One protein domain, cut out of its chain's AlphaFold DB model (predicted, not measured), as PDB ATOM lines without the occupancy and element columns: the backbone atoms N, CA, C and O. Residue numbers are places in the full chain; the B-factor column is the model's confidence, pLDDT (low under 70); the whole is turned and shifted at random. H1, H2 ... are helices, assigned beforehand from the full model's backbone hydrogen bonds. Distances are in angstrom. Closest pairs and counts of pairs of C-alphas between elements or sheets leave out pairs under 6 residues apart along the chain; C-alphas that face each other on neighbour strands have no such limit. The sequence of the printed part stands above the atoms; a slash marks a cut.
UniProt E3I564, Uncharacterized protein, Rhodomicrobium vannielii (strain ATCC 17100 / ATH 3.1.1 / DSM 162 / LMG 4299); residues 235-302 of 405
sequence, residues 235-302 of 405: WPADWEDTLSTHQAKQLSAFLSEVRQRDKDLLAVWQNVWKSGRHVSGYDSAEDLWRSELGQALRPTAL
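What this domain is: This is residues 235 to 302 of the 405 residues of an uncharacterized protein of Rhodomicrobium vannielii (strain ATCC 17100 / ATH 3.1.1 / DSM 162 / LMG 4299) (UniProt E3I564). The long helix H2 makes one side of a U of helices: H3 stands at a steep angle at the end of H2, and H4 and H5 form the other side, with the link of residues 275 to 284 crossing from the H2 side to the H4 side. The little helix H1 lies at the opposite end of the longest axis from H3, meeting no other helix. The printed part has 68 residues with five named helices, H1 to H5 in chain order, and no named strand; the class is all helix. It is compact, with a radius of gyration of the C-alphas of 11.2 A and spans of 30 by 24 by 19 A.

Where its parts are: H2, residues 245 to 258, is 19.6 A long and begins at C-alpha 245, (14.608, 119.553, 285.926). H3, residues 266 to 274, is 12.4 A long. H4 is residues 285 to 290, 8.6 A, and H5 is residues 292 to 297, 8.8 A, ending at C-alpha 297, (15.924, 105.120, 292.978). H1 is residues 236 to 239, 5.0 A, beginning at C-alpha 236, (14.842, 117.384, 296.739).

How they stand to each other: H2 touches H3 with residues 254 to 258 alone, at a steep tilt of 65 degrees, opposite ways; the closest C-alphas, of Val 258 and Trp 269, are 6.1 A apart. H3 and H4 touch as a helical hairpin, opposite ways at 36 degrees, only just a steep tilt; their closest C-alphas, of Gln 270 and Ala 285, are 5.2 A apart. H4 and H5 are close but not clearly touching, about perpendicular at 78 degrees, with the C-alphas of Leu 288 and Gly 294 closest at 5.4 A. H2 is apart from H4 and H5, and H1 is apart from H2, H3, H4 and H5. Every O i to N i+4 pair is within hydrogen-bond range in H3, H4 and H5, and 9 of 10 are in H2; H1 is too short for such a pair.

The domain as a whole: The two C-alphas farthest apart, of Ala 237 and Lys 274, are 31.3 A apart. The printed part has no cut and no long link. The mean pLDDT of the printed part is 87.2, and residues 300 to 302 are under 70.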
ATOM      1  N   TRP A 235      14.422 112.813 297.375       89.19
ATOM      2  CA  TRP A 235      14.268 113.912 298.309       89.19
ATOM      3  C   TRP A 235      14.954 115.166 297.754       89.19
ATOM      4  O   TRP A 235      16.169 115.135 297.578       89.19
ATOM      5  N   PRO A 236      14.243 116.271 297.469       88.19
ATOM      6  CA  PRO A 236      14.842 117.384 296.739       88.19
ATOM      7  C   PRO A 236      16.052 118.006 297.435       88.19
ATOM      8  O   PRO A 236      16.997 118.377 296.753       88.19
ATOM      9  N   ALA A 237      16.090 118.035 298.772       87.25
ATOM     10  CA  ALA A 237      17.234 118.597 299.496       87.25
ATOM     11  C   ALA A 237      18.558 117.857 299.234       87.25
ATOM     12  O   ALA A 237      19.614 118.465 299.366       87.25
ATOM     13  N   ASP A 238      18.499 116.576 298.858       88.19
ATOM     14  CA  ASP A 238      19.685 115.773 298.542       88.19
ATOM     15  C   ASP A 238      20.072 115.878 297.044       88.19
ATOM     16  O   ASP A 238      21.187 115.520 296.675       88.19
ATOM     17  N   TRP A 239      19.169 116.346 296.165       88.31
ATOM     18  CA  TRP A 239      19.302 116.174 294.706       88.31
ATOM     19  C   TRP A 239      19.096 117.433 293.852       88.31
ATOM     20  O   TRP A 239      19.472 117.413 292.681       88.31
ATOM     21  N   GLU A 240      18.515 118.511 294.382       83.88
ATOM     22  CA  GLU A 240      18.180 119.722 293.612       83.88
ATOM     23  C   GLU A 240      19.408 120.416 293.019       83.88
ATOM     24  O   GLU A 240      19.359 120.893 291.887       83.88
ATOM     25  N   ASP A 241      20.527 120.394 293.740       84.31
ATOM     26  CA  ASP A 241      21.777 121.013 293.296       84.31
ATOM     27  C   ASP A 241      22.560 120.114 292.305       84.31
ATOM     28  O   ASP A 241      23.500 120.569 291.652       84.31
ATOM     29  N   THR A 242      22.152 118.846 292.152       85.75
ATOM     30  CA  THR A 242      22.831 117.832 291.319       85.75
ATOM     31  C   THR A 242      22.071 117.527 290.026       85.75
ATOM     32  O   THR A 242      22.685 117.288 288.986       85.75
ATOM     33  N   LEU A 243      20.734 117.510 290.070       86.50
ATOM     34  CA  LEU A 243      19.886 117.108 288.948       86.50
ATOM     35  C   LEU A 243      19.138 118.298 288.357       86.50
ATOM     36  O   LEU A 243      18.357 118.969 289.027       86.50
ATOM     37  N   SER A 244      19.286 118.489 287.048       84.25
ATOM     38  CA  SER A 244      18.440 119.441 286.327       84.25
ATOM     39  C   SER A 244      16.988 118.950 286.244       84.25
ATOM     40  O   SER A 244      16.727 117.746 286.163       84.25
ATOM     41  N   THR A 245      16.030 119.878 286.155       81.75
ATOM     42  CA  THR A 245      14.608 119.553 285.926       81.75
ATOM     43  C   THR A 245      14.414 118.673 284.687       81.75
ATOM     44  O   THR A 245      13.621 117.734 284.710       81.75
ATOM     45  N   HIS A 246      15.174 118.925 283.616       84.75
ATOM     46  CA  HIS A 246      15.144 118.116 282.396       84.75
ATOM     47  C   HIS A 246      15.587 116.668 282.653       84.75
ATOM     48  O   HIS A 246      14.912 115.728 282.241       84.75
ATOM     49  N   GLN A 247      16.683 116.472 283.390       88.25
ATOM     50  CA  GLN A 247      17.151 115.134 283.753       88.25
ATOM     51  C   GLN A 247      16.140 114.415 284.661       88.25
ATOM     52  O   GLN A 247      15.865 113.235 284.450       88.25
ATOM     53  N   ALA A 248      15.516 115.122 285.611       87.94
ATOM     54  CA  ALA A 248      14.436 114.581 286.443       87.94
ATOM     55  C   ALA A 248      13.210 114.149 285.612       87.94
ATOM     56  O   ALA A 248      12.622 113.099 285.881       87.94
ATOM     57  N   LYS A 249      12.851 114.898 284.561       84.19
ATOM     58  CA  LYS A 249      11.791 114.518 283.609       84.19
ATOM     59  C   LYS A 249      12.149 113.259 282.820       84.19
ATOM     60  O   LYS A 249      11.349 112.327 282.771       84.19
ATOM     61  N   GLN A 250      13.361 113.196 282.264       89.38
ATOM     62  CA  GLN A 250      13.849 112.003 281.565       89.38
ATOM     63  C   GLN A 250      13.846 110.773 282.479       89.38
ATOM     64  O   GLN A 250      13.385 109.706 282.077       89.38
ATOM     65  N   LEU A 251      14.278 110.935 283.735       90.69
ATOM     66  CA  LEU A 251      14.205 109.890 284.756       90.69
ATOM     67  C   LEU A 251      12.764 109.470 285.043       90.69
ATOM     68  O   LEU A 251      12.502 108.280 285.147       90.69
ATOM     69  N   SER A 252      11.817 110.404 285.146       87.19
ATOM     70  CA  SER A 252      10.400 110.073 285.343       87.19
ATOM     71  C   SER A 252       9.852 109.227 284.194       87.19
ATOM     72  O   SER A 252       9.207 108.208 284.446       87.19
ATOM     73  N   ALA A 253      10.131 109.611 282.945       86.50
ATOM     74  CA  ALA A 253       9.705 108.859 281.766       86.50
ATOM     75  C   ALA A 253      10.368 107.474 281.693       86.50
ATOM     76  O   ALA A 253       9.710 106.481 281.406       86.50
ATOM     77  N   PHE A 254      11.659 107.385 282.013       90.50
ATOM     78  CA  PHE A 254      12.373 106.114 282.080       90.50
ATOM     79  C   PHE A 254      11.809 105.200 283.181       90.50
ATOM     80  O   PHE A 254      11.518 104.023 282.961       90.50
ATOM     81  N   LEU A 255      11.604 105.745 284.382       88.19
ATOM     82  CA  LEU A 255      11.138 104.990 285.541       88.19
ATOM     83  C   LEU A 255       9.677 104.564 285.429       88.19
ATOM     84  O   LEU A 255       9.313 103.558 286.034       88.19
ATOM     85  N   SER A 256       8.833 105.288 284.693       86.00
ATOM     86  CA  SER A 256       7.442 104.878 284.482       86.00
ATOM     87  C   SER A 256       7.354 103.543 283.730       86.00
ATOM     88  O   SER A 256       6.508 102.720 284.074       86.00
ATOM     89  N   GLU A 257       8.272 103.277 282.794       85.31
ATOM     90  CA  GLU A 257       8.386 101.996 282.082       85.31
ATOM     91  C   GLU A 257       9.074 100.921 282.939       85.31
ATOM     92  O   GLU A 257       8.630  99.771 282.975       85.31
ATOM     93  N   VAL A 258      10.123 101.287 283.685       86.19
ATOM     94  CA  VAL A 258      10.817 100.360 284.599       86.19
ATOM     95  C   VAL A 258       9.886  99.855 285.702       86.19
ATOM     96  O   VAL A 258       9.877  98.663 285.996       86.19
ATOM     97  N   ARG A 259       9.081 100.737 286.309       82.56
ATOM     98  CA  ARG A 259       8.192 100.424 287.445       82.56
ATOM     99  C   ARG A 259       6.996  99.552 287.077       82.56
ATOM    100  O   ARG A 259       6.388  98.966 287.967       82.56
ATOM    101  N   GLN A 260       6.655  99.444 285.794       78.94
ATOM    102  CA  GLN A 260       5.680  98.453 285.318       78.94
ATOM    103  C   GLN A 260       6.228  97.018 285.398       78.94
ATOM    104  O   GLN A 260       5.492  96.057 285.179       78.94
ATOM    105  N   ARG A 261       7.525  96.869 285.681       80.31
ATOM    106  CA  ARG A 261       8.266  95.612 285.763       80.31
ATOM    107  C   ARG A 261       9.031  95.563 287.091       80.31
ATOM    108  O   ARG A 261       8.903  96.444 287.938       80.31
ATOM    109  N   ASP A 262       9.837  94.522 287.275       81.38
ATOM    110  CA  ASP A 262      10.697  94.403 288.450       81.38
ATOM    111  C   ASP A 262      11.867  95.402 288.377       81.38
ATOM    112  O   ASP A 262      12.872  95.182 287.692       81.38
ATOM    113  N   LYS A 263      11.710  96.535 289.070       81.06
ATOM    114  CA  LYS A 263      12.697  97.622 289.115       81.06
ATOM    115  C   LYS A 263      14.031  97.211 289.743       81.06
ATOM    116  O   LYS A 263      15.001  97.940 289.543       81.06
ATOM    117  N   ASP A 264      14.090  96.085 290.456       84.69
ATOM    118  CA  ASP A 264      15.296  95.593 291.127       84.69
ATOM    119  C   ASP A 264      16.155  94.689 290.221       84.69
ATOM    120  O   ASP A 264      17.241  94.250 290.612       84.69
ATOM    121  N   LEU A 265      15.758  94.513 288.955       89.00
ATOM    122  CA  LEU A 265      16.533  93.794 287.946       89.00
ATOM    123  C   LEU A 265      17.191  94.743 286.933       89.00
ATOM    124  O   LEU A 265      16.516  95.406 286.146       89.00
ATOM    125  N   LEU A 266      18.527  94.705 286.838       92.00
ATOM    126  CA  LEU A 266      19.294  95.447 285.820       92.00
ATOM    127  C   LEU A 266      18.808  95.156 284.388       92.00
ATOM    128  O   LEU A 266      18.756  96.052 283.547       92.00
ATOM    129  N   ALA A 267      18.396  93.915 284.112       93.31
ATOM    130  CA  ALA A 267      17.872  93.522 282.805       93.31
ATOM    131  C   ALA A 267      16.627  94.336 282.399       93.31
ATOM    132  O   ALA A 267      16.451  94.650 281.222       93.31
ATOM    133  N   VAL A 268      15.777  94.723 283.358       91.50
ATOM    134  CA  VAL A 268      14.606  95.575 283.099       91.50
ATOM    135  C   VAL A 268      15.048  96.963 282.645       91.50
ATOM    136  O   VAL A 268      14.553  97.451 281.631       91.50
ATOM    137  N   TRP A 269      16.023  97.559 283.330       94.44
ATOM    138  CA  TRP A 269      16.549  98.886 283.000       94.44
ATOM    139  C   TRP A 269      17.240  98.892 281.637       94.44
ATOM    140  O   TRP A 269      16.996  99.779 280.825       94.44
ATOM    141  N   GLN A 270      18.041  97.866 281.337       95.06
ATOM    142  CA  GLN A 270      18.675  97.705 280.026       95.06
ATOM    143  C   GLN A 270      17.648  97.565 278.896       95.06
ATOM    144  O   GLN A 270      17.862  98.093 277.807       95.06
ATOM    145  N   ASN A 271      16.529  96.880 279.140       92.88
ATOM    146  CA  ASN A 271      15.468  96.735 278.146       92.88
ATOM    147  C   ASN A 271      14.742  98.059 277.869       92.88
ATOM    148  O   ASN A 271      14.482  98.356 276.706       92.88
ATOM    149  N   VAL A 272      14.456  98.859 278.902       92.19
ATOM    150  CA  VAL A 272      13.872 100.208 278.742       92.19
ATOM    151  C   VAL A 272      14.870 101.168 278.081       92.19
ATOM    152  O   VAL A 272      14.514 101.988 277.246       92.19
ATOM    153  N   TRP A 273      16.163 101.037 278.364       94.12
ATOM    154  CA  TRP A 273      17.173 101.853 277.686       94.12
ATOM    155  C   TRP A 273      17.242 101.557 276.184       94.12
ATOM    156  O   TRP A 273      17.377 102.464 275.369       94.12
ATOM    157  N   LYS A 274      17.100 100.282 275.803       92.12
ATOM    158  CA  LYS A 274      17.057  99.850 274.398       92.12
ATOM    159  C   LYS A 274      15.795 100.303 273.657       92.12
ATOM    160  O   LYS A 274      15.841 100.359 272.434       92.12
ATOM    161  N   SER A 275      14.699 100.632 274.351       88.00
ATOM    162  CA  SER A 275      13.494 101.198 273.720       88.00
ATOM    163  C   SER A 275      13.628 102.691 273.383       88.00
ATOM    164  O   SER A 275      12.699 103.268 272.827       88.00
ATOM    165  N   GLY A 276      14.784 103.311 273.663       85.94
ATOM    166  CA  GLY A 276      15.096 104.695 273.290       85.94
ATOM    167  C   GLY A 276      14.850 105.724 274.395       85.94
ATOM    168  O   GLY A 276      15.029 106.922 274.175       85.94
ATOM    169  N   ARG A 277      14.463 105.291 275.602       86.00
ATOM    170  CA  ARG A 277      14.343 106.166 276.776       86.00
ATOM    171  C   ARG A 277      15.713 106.328 277.438       86.00
ATOM    172  O   ARG A 277      16.085 105.557 278.317       86.00
ATOM    173  N   HIS A 278      16.476 107.322 277.000       89.56
ATOM    174  CA  HIS A 278      17.787 107.636 277.574       89.56
ATOM    175  C   HIS A 278      17.695 108.724 278.648       89.56
ATOM    176  O   HIS A 278      16.832 109.602 278.592       89.56
ATOM    177  N   VAL A 279      18.619 108.680 279.610       91.12
ATOM    178  CA  VAL A 279      18.776 109.702 280.653       91.12
ATOM    179  C   VAL A 279      20.098 110.425 280.424       91.12
ATOM    180  O   VAL A 279      21.150 109.791 280.389       91.12
ATOM    181  N   SER A 280      20.057 111.748 280.273       90.25
ATOM    182  CA  SER A 280      21.252 112.561 280.046       90.25
ATOM    183  C   SER A 280      22.262 112.405 281.183       90.25
ATOM    184  O   SER A 280      21.871 112.375 282.353       90.25
ATOM    185  N   GLY A 281      23.550 112.384 280.838       90.81
ATOM    186  CA  GLY A 281      24.647 112.238 281.798       90.81
ATOM    187  C   GLY A 281      25.057 110.792 282.082       90.81
ATOM    188  O   GLY A 281      25.953 110.598 282.894       90.81
ATOM    189  N   TYR A 282      24.439 109.810 281.418       94.62
ATOM    190  CA  TYR A 282      24.792 108.396 281.534       94.62
ATOM    191  C   TYR A 282      24.940 107.762 280.153       94.62
ATOM    192  O   TYR A 282      24.087 107.956 279.282       94.62
ATOM    193  N   ASP A 283      25.986 106.960 279.974       93.88
ATOM    194  CA  ASP A 283      26.283 106.317 278.685       93.88
ATOM    195  C   ASP A 283      25.443 105.049 278.460       93.88
ATOM    196  O   ASP A 283      25.246 104.586 277.333       93.88
ATOM    197  N   SER A 284      24.931 104.456 279.541       95.94
ATOM    198  CA  SER A 284      24.124 103.238 279.486       95.94
ATOM    199  C   SER A 284      23.206 103.086 280.702       95.94
ATOM    200  O   SER A 284      23.421 103.690 281.751       95.94
ATOM    201  N   ALA A 285      22.221 102.188 280.603       94.44
ATOM    202  CA  ALA A 285      21.429 101.785 281.767       94.44
ATOM    203  C   ALA A 285      22.267 101.139 282.879       94.44
ATOM    204  O   ALA A 285      21.881 101.225 284.036       94.44
ATOM    205  N   GLU A 286      23.383 100.479 282.553       96.06
ATOM    206  CA  GLU A 286      24.273  99.866 283.549       96.06
ATOM    207  C   GLU A 286      25.066 100.921 284.323       96.06
ATOM    208  O   GLU A 286      25.235 100.797 285.536       96.06
ATOM    209  N   ASP A 287      25.491 101.972 283.627       96.44
ATOM    210  CA  ASP A 287      26.125 103.148 284.215       96.44
ATOM    211  C   ASP A 287      25.154 103.871 285.166       96.44
ATOM    212  O   ASP A 287      25.418 103.987 286.366       96.44
ATOM    213  N   LEU A 288      23.945 104.193 284.682       94.75
ATOM    214  CA  LEU A 288      22.884 104.752 285.523       94.75
ATOM    215  C   LEU A 288      22.559 103.837 286.714       94.75
ATOM    216  O   LEU A 288      22.465 104.319 287.838       94.75
ATOM    217  N   TRP A 289      22.422 102.527 286.508       93.81
ATOM    218  CA  TRP A 289      22.106 101.557 287.565       93.81
ATOM    219  C   TRP A 289      23.153 101.521 288.685       93.81
ATOM    220  O   TRP A 289      22.806 101.367 289.858       93.81
ATOM    221  N   ARG A 290      24.439 101.622 288.329       94.62
ATOM    222  CA  ARG A 290      25.554 101.583 289.286       94.62
ATOM    223  C   ARG A 290      25.786 102.916 289.988       94.62
ATOM    224  O   ARG A 290      26.333 102.904 291.092       94.62
ATOM    225  N   SER A 291      25.375 104.022 289.373       94.81
ATOM    226  CA  SER A 291      25.507 105.369 289.930       94.81
ATOM    227  C   SER A 291      24.787 105.536 291.271       94.81
ATOM    228  O   SER A 291      23.833 104.817 291.573       94.81
ATOM    229  N   GLU A 292      25.197 106.528 292.062       92.62
ATOM    230  CA  GLU A 292      24.519 106.902 293.312       92.62
ATOM    231  C   GLU A 292      23.021 107.172 293.092       92.62
ATOM    232  O   GLU A 292      22.176 106.714 293.862       92.62
ATOM    233  N   LEU A 293      22.685 107.823 291.976       91.81
ATOM    234  CA  LEU A 293      21.311 108.090 291.567       91.81
ATOM    235  C   LEU A 293      20.519 106.801 291.332       91.81
ATOM    236  O   LEU A 293      19.424 106.637 291.870       91.81
ATOM    237  N   GLY A 294      21.069 105.865 290.554       90.25
ATOM    238  CA  GLY A 294      20.436 104.566 290.323       90.25
ATOM    239  C   GLY A 294      20.232 103.800 291.624       90.25
ATOM    240  O   GLY A 294      19.166 103.227 291.848       90.25
ATOM    241  N   GLN A 295      21.210 103.852 292.529       89.44
ATOM    242  CA  GLN A 295      21.104 103.227 293.843       89.44
ATOM    243  C   GLN A 295      19.986 103.844 294.691       89.44
ATOM    244  O   GLN A 295      19.221 103.083 295.285       89.44
ATOM    245  N   ALA A 296      19.848 105.173 294.696       87.75
ATOM    246  CA  ALA A 296      18.812 105.894 295.435       87.75
ATOM    247  C   ALA A 296      17.388 105.632 294.913       87.75
ATOM    248  O   ALA A 296      16.437 105.636 295.689       87.75
ATOM    249  N   LEU A 297      17.228 105.349 293.616       87.38
ATOM    250  CA  LEU A 297      15.924 105.120 292.978       87.38
ATOM    251  C   LEU A 297      15.347 103.706 293.192       87.38
ATOM    252  O   LEU A 297      14.141 103.500 293.023       87.38
ATOM    253  N   ARG A 298      16.182 102.724 293.557       84.06
ATOM    254  CA  ARG A 298      15.772 101.321 293.777       84.06
ATOM    255  C   ARG A 298      14.918 101.108 295.035       84.06
ATOM    256  O   ARG A 298      13.812 100.585 294.892       84.06
ATOM    257  N   PRO A 299      15.324 101.533 296.250       70.44
ATOM    258  CA  PRO A 299      14.569 101.243 297.472       70.44
ATOM    259  C   PRO A 299      13.236 101.996 297.561       70.44
ATOM    260  O   PRO A 299      12.374 101.616 298.350       70.44
ATOM    261  N   THR A 300      13.016 103.035 296.749       62.03
ATOM    262  CA  THR A 300      11.836 103.890 296.883       62.03
ATOM    263  C   THR A 300      10.564 103.159 296.445       62.03
ATOM    264  O   THR A 300      10.243 103.054 295.256       62.03
ATOM    265  N   ALA A 301       9.822 102.618 297.412       53.12
ATOM    266  CA  ALA A 301       8.450 102.153 297.236       53.12
ATOM    267  C   ALA A 301       7.527 103.374 297.118       53.12
ATOM    268  O   ALA A 301       6.811 103.735 298.045       53.12
ATOM    269  N   LEU A 302       7.590 104.077 295.988       52.34
ATOM    270  CA  LEU A 302       6.651 105.156 295.727       52.34
ATOM    271  C   LEU A 302       5.272 104.576 295.418       52.34
ATOM    272  O   LEU A 302       5.123 103.760 294.507       52.34
TER     273      LEU A 302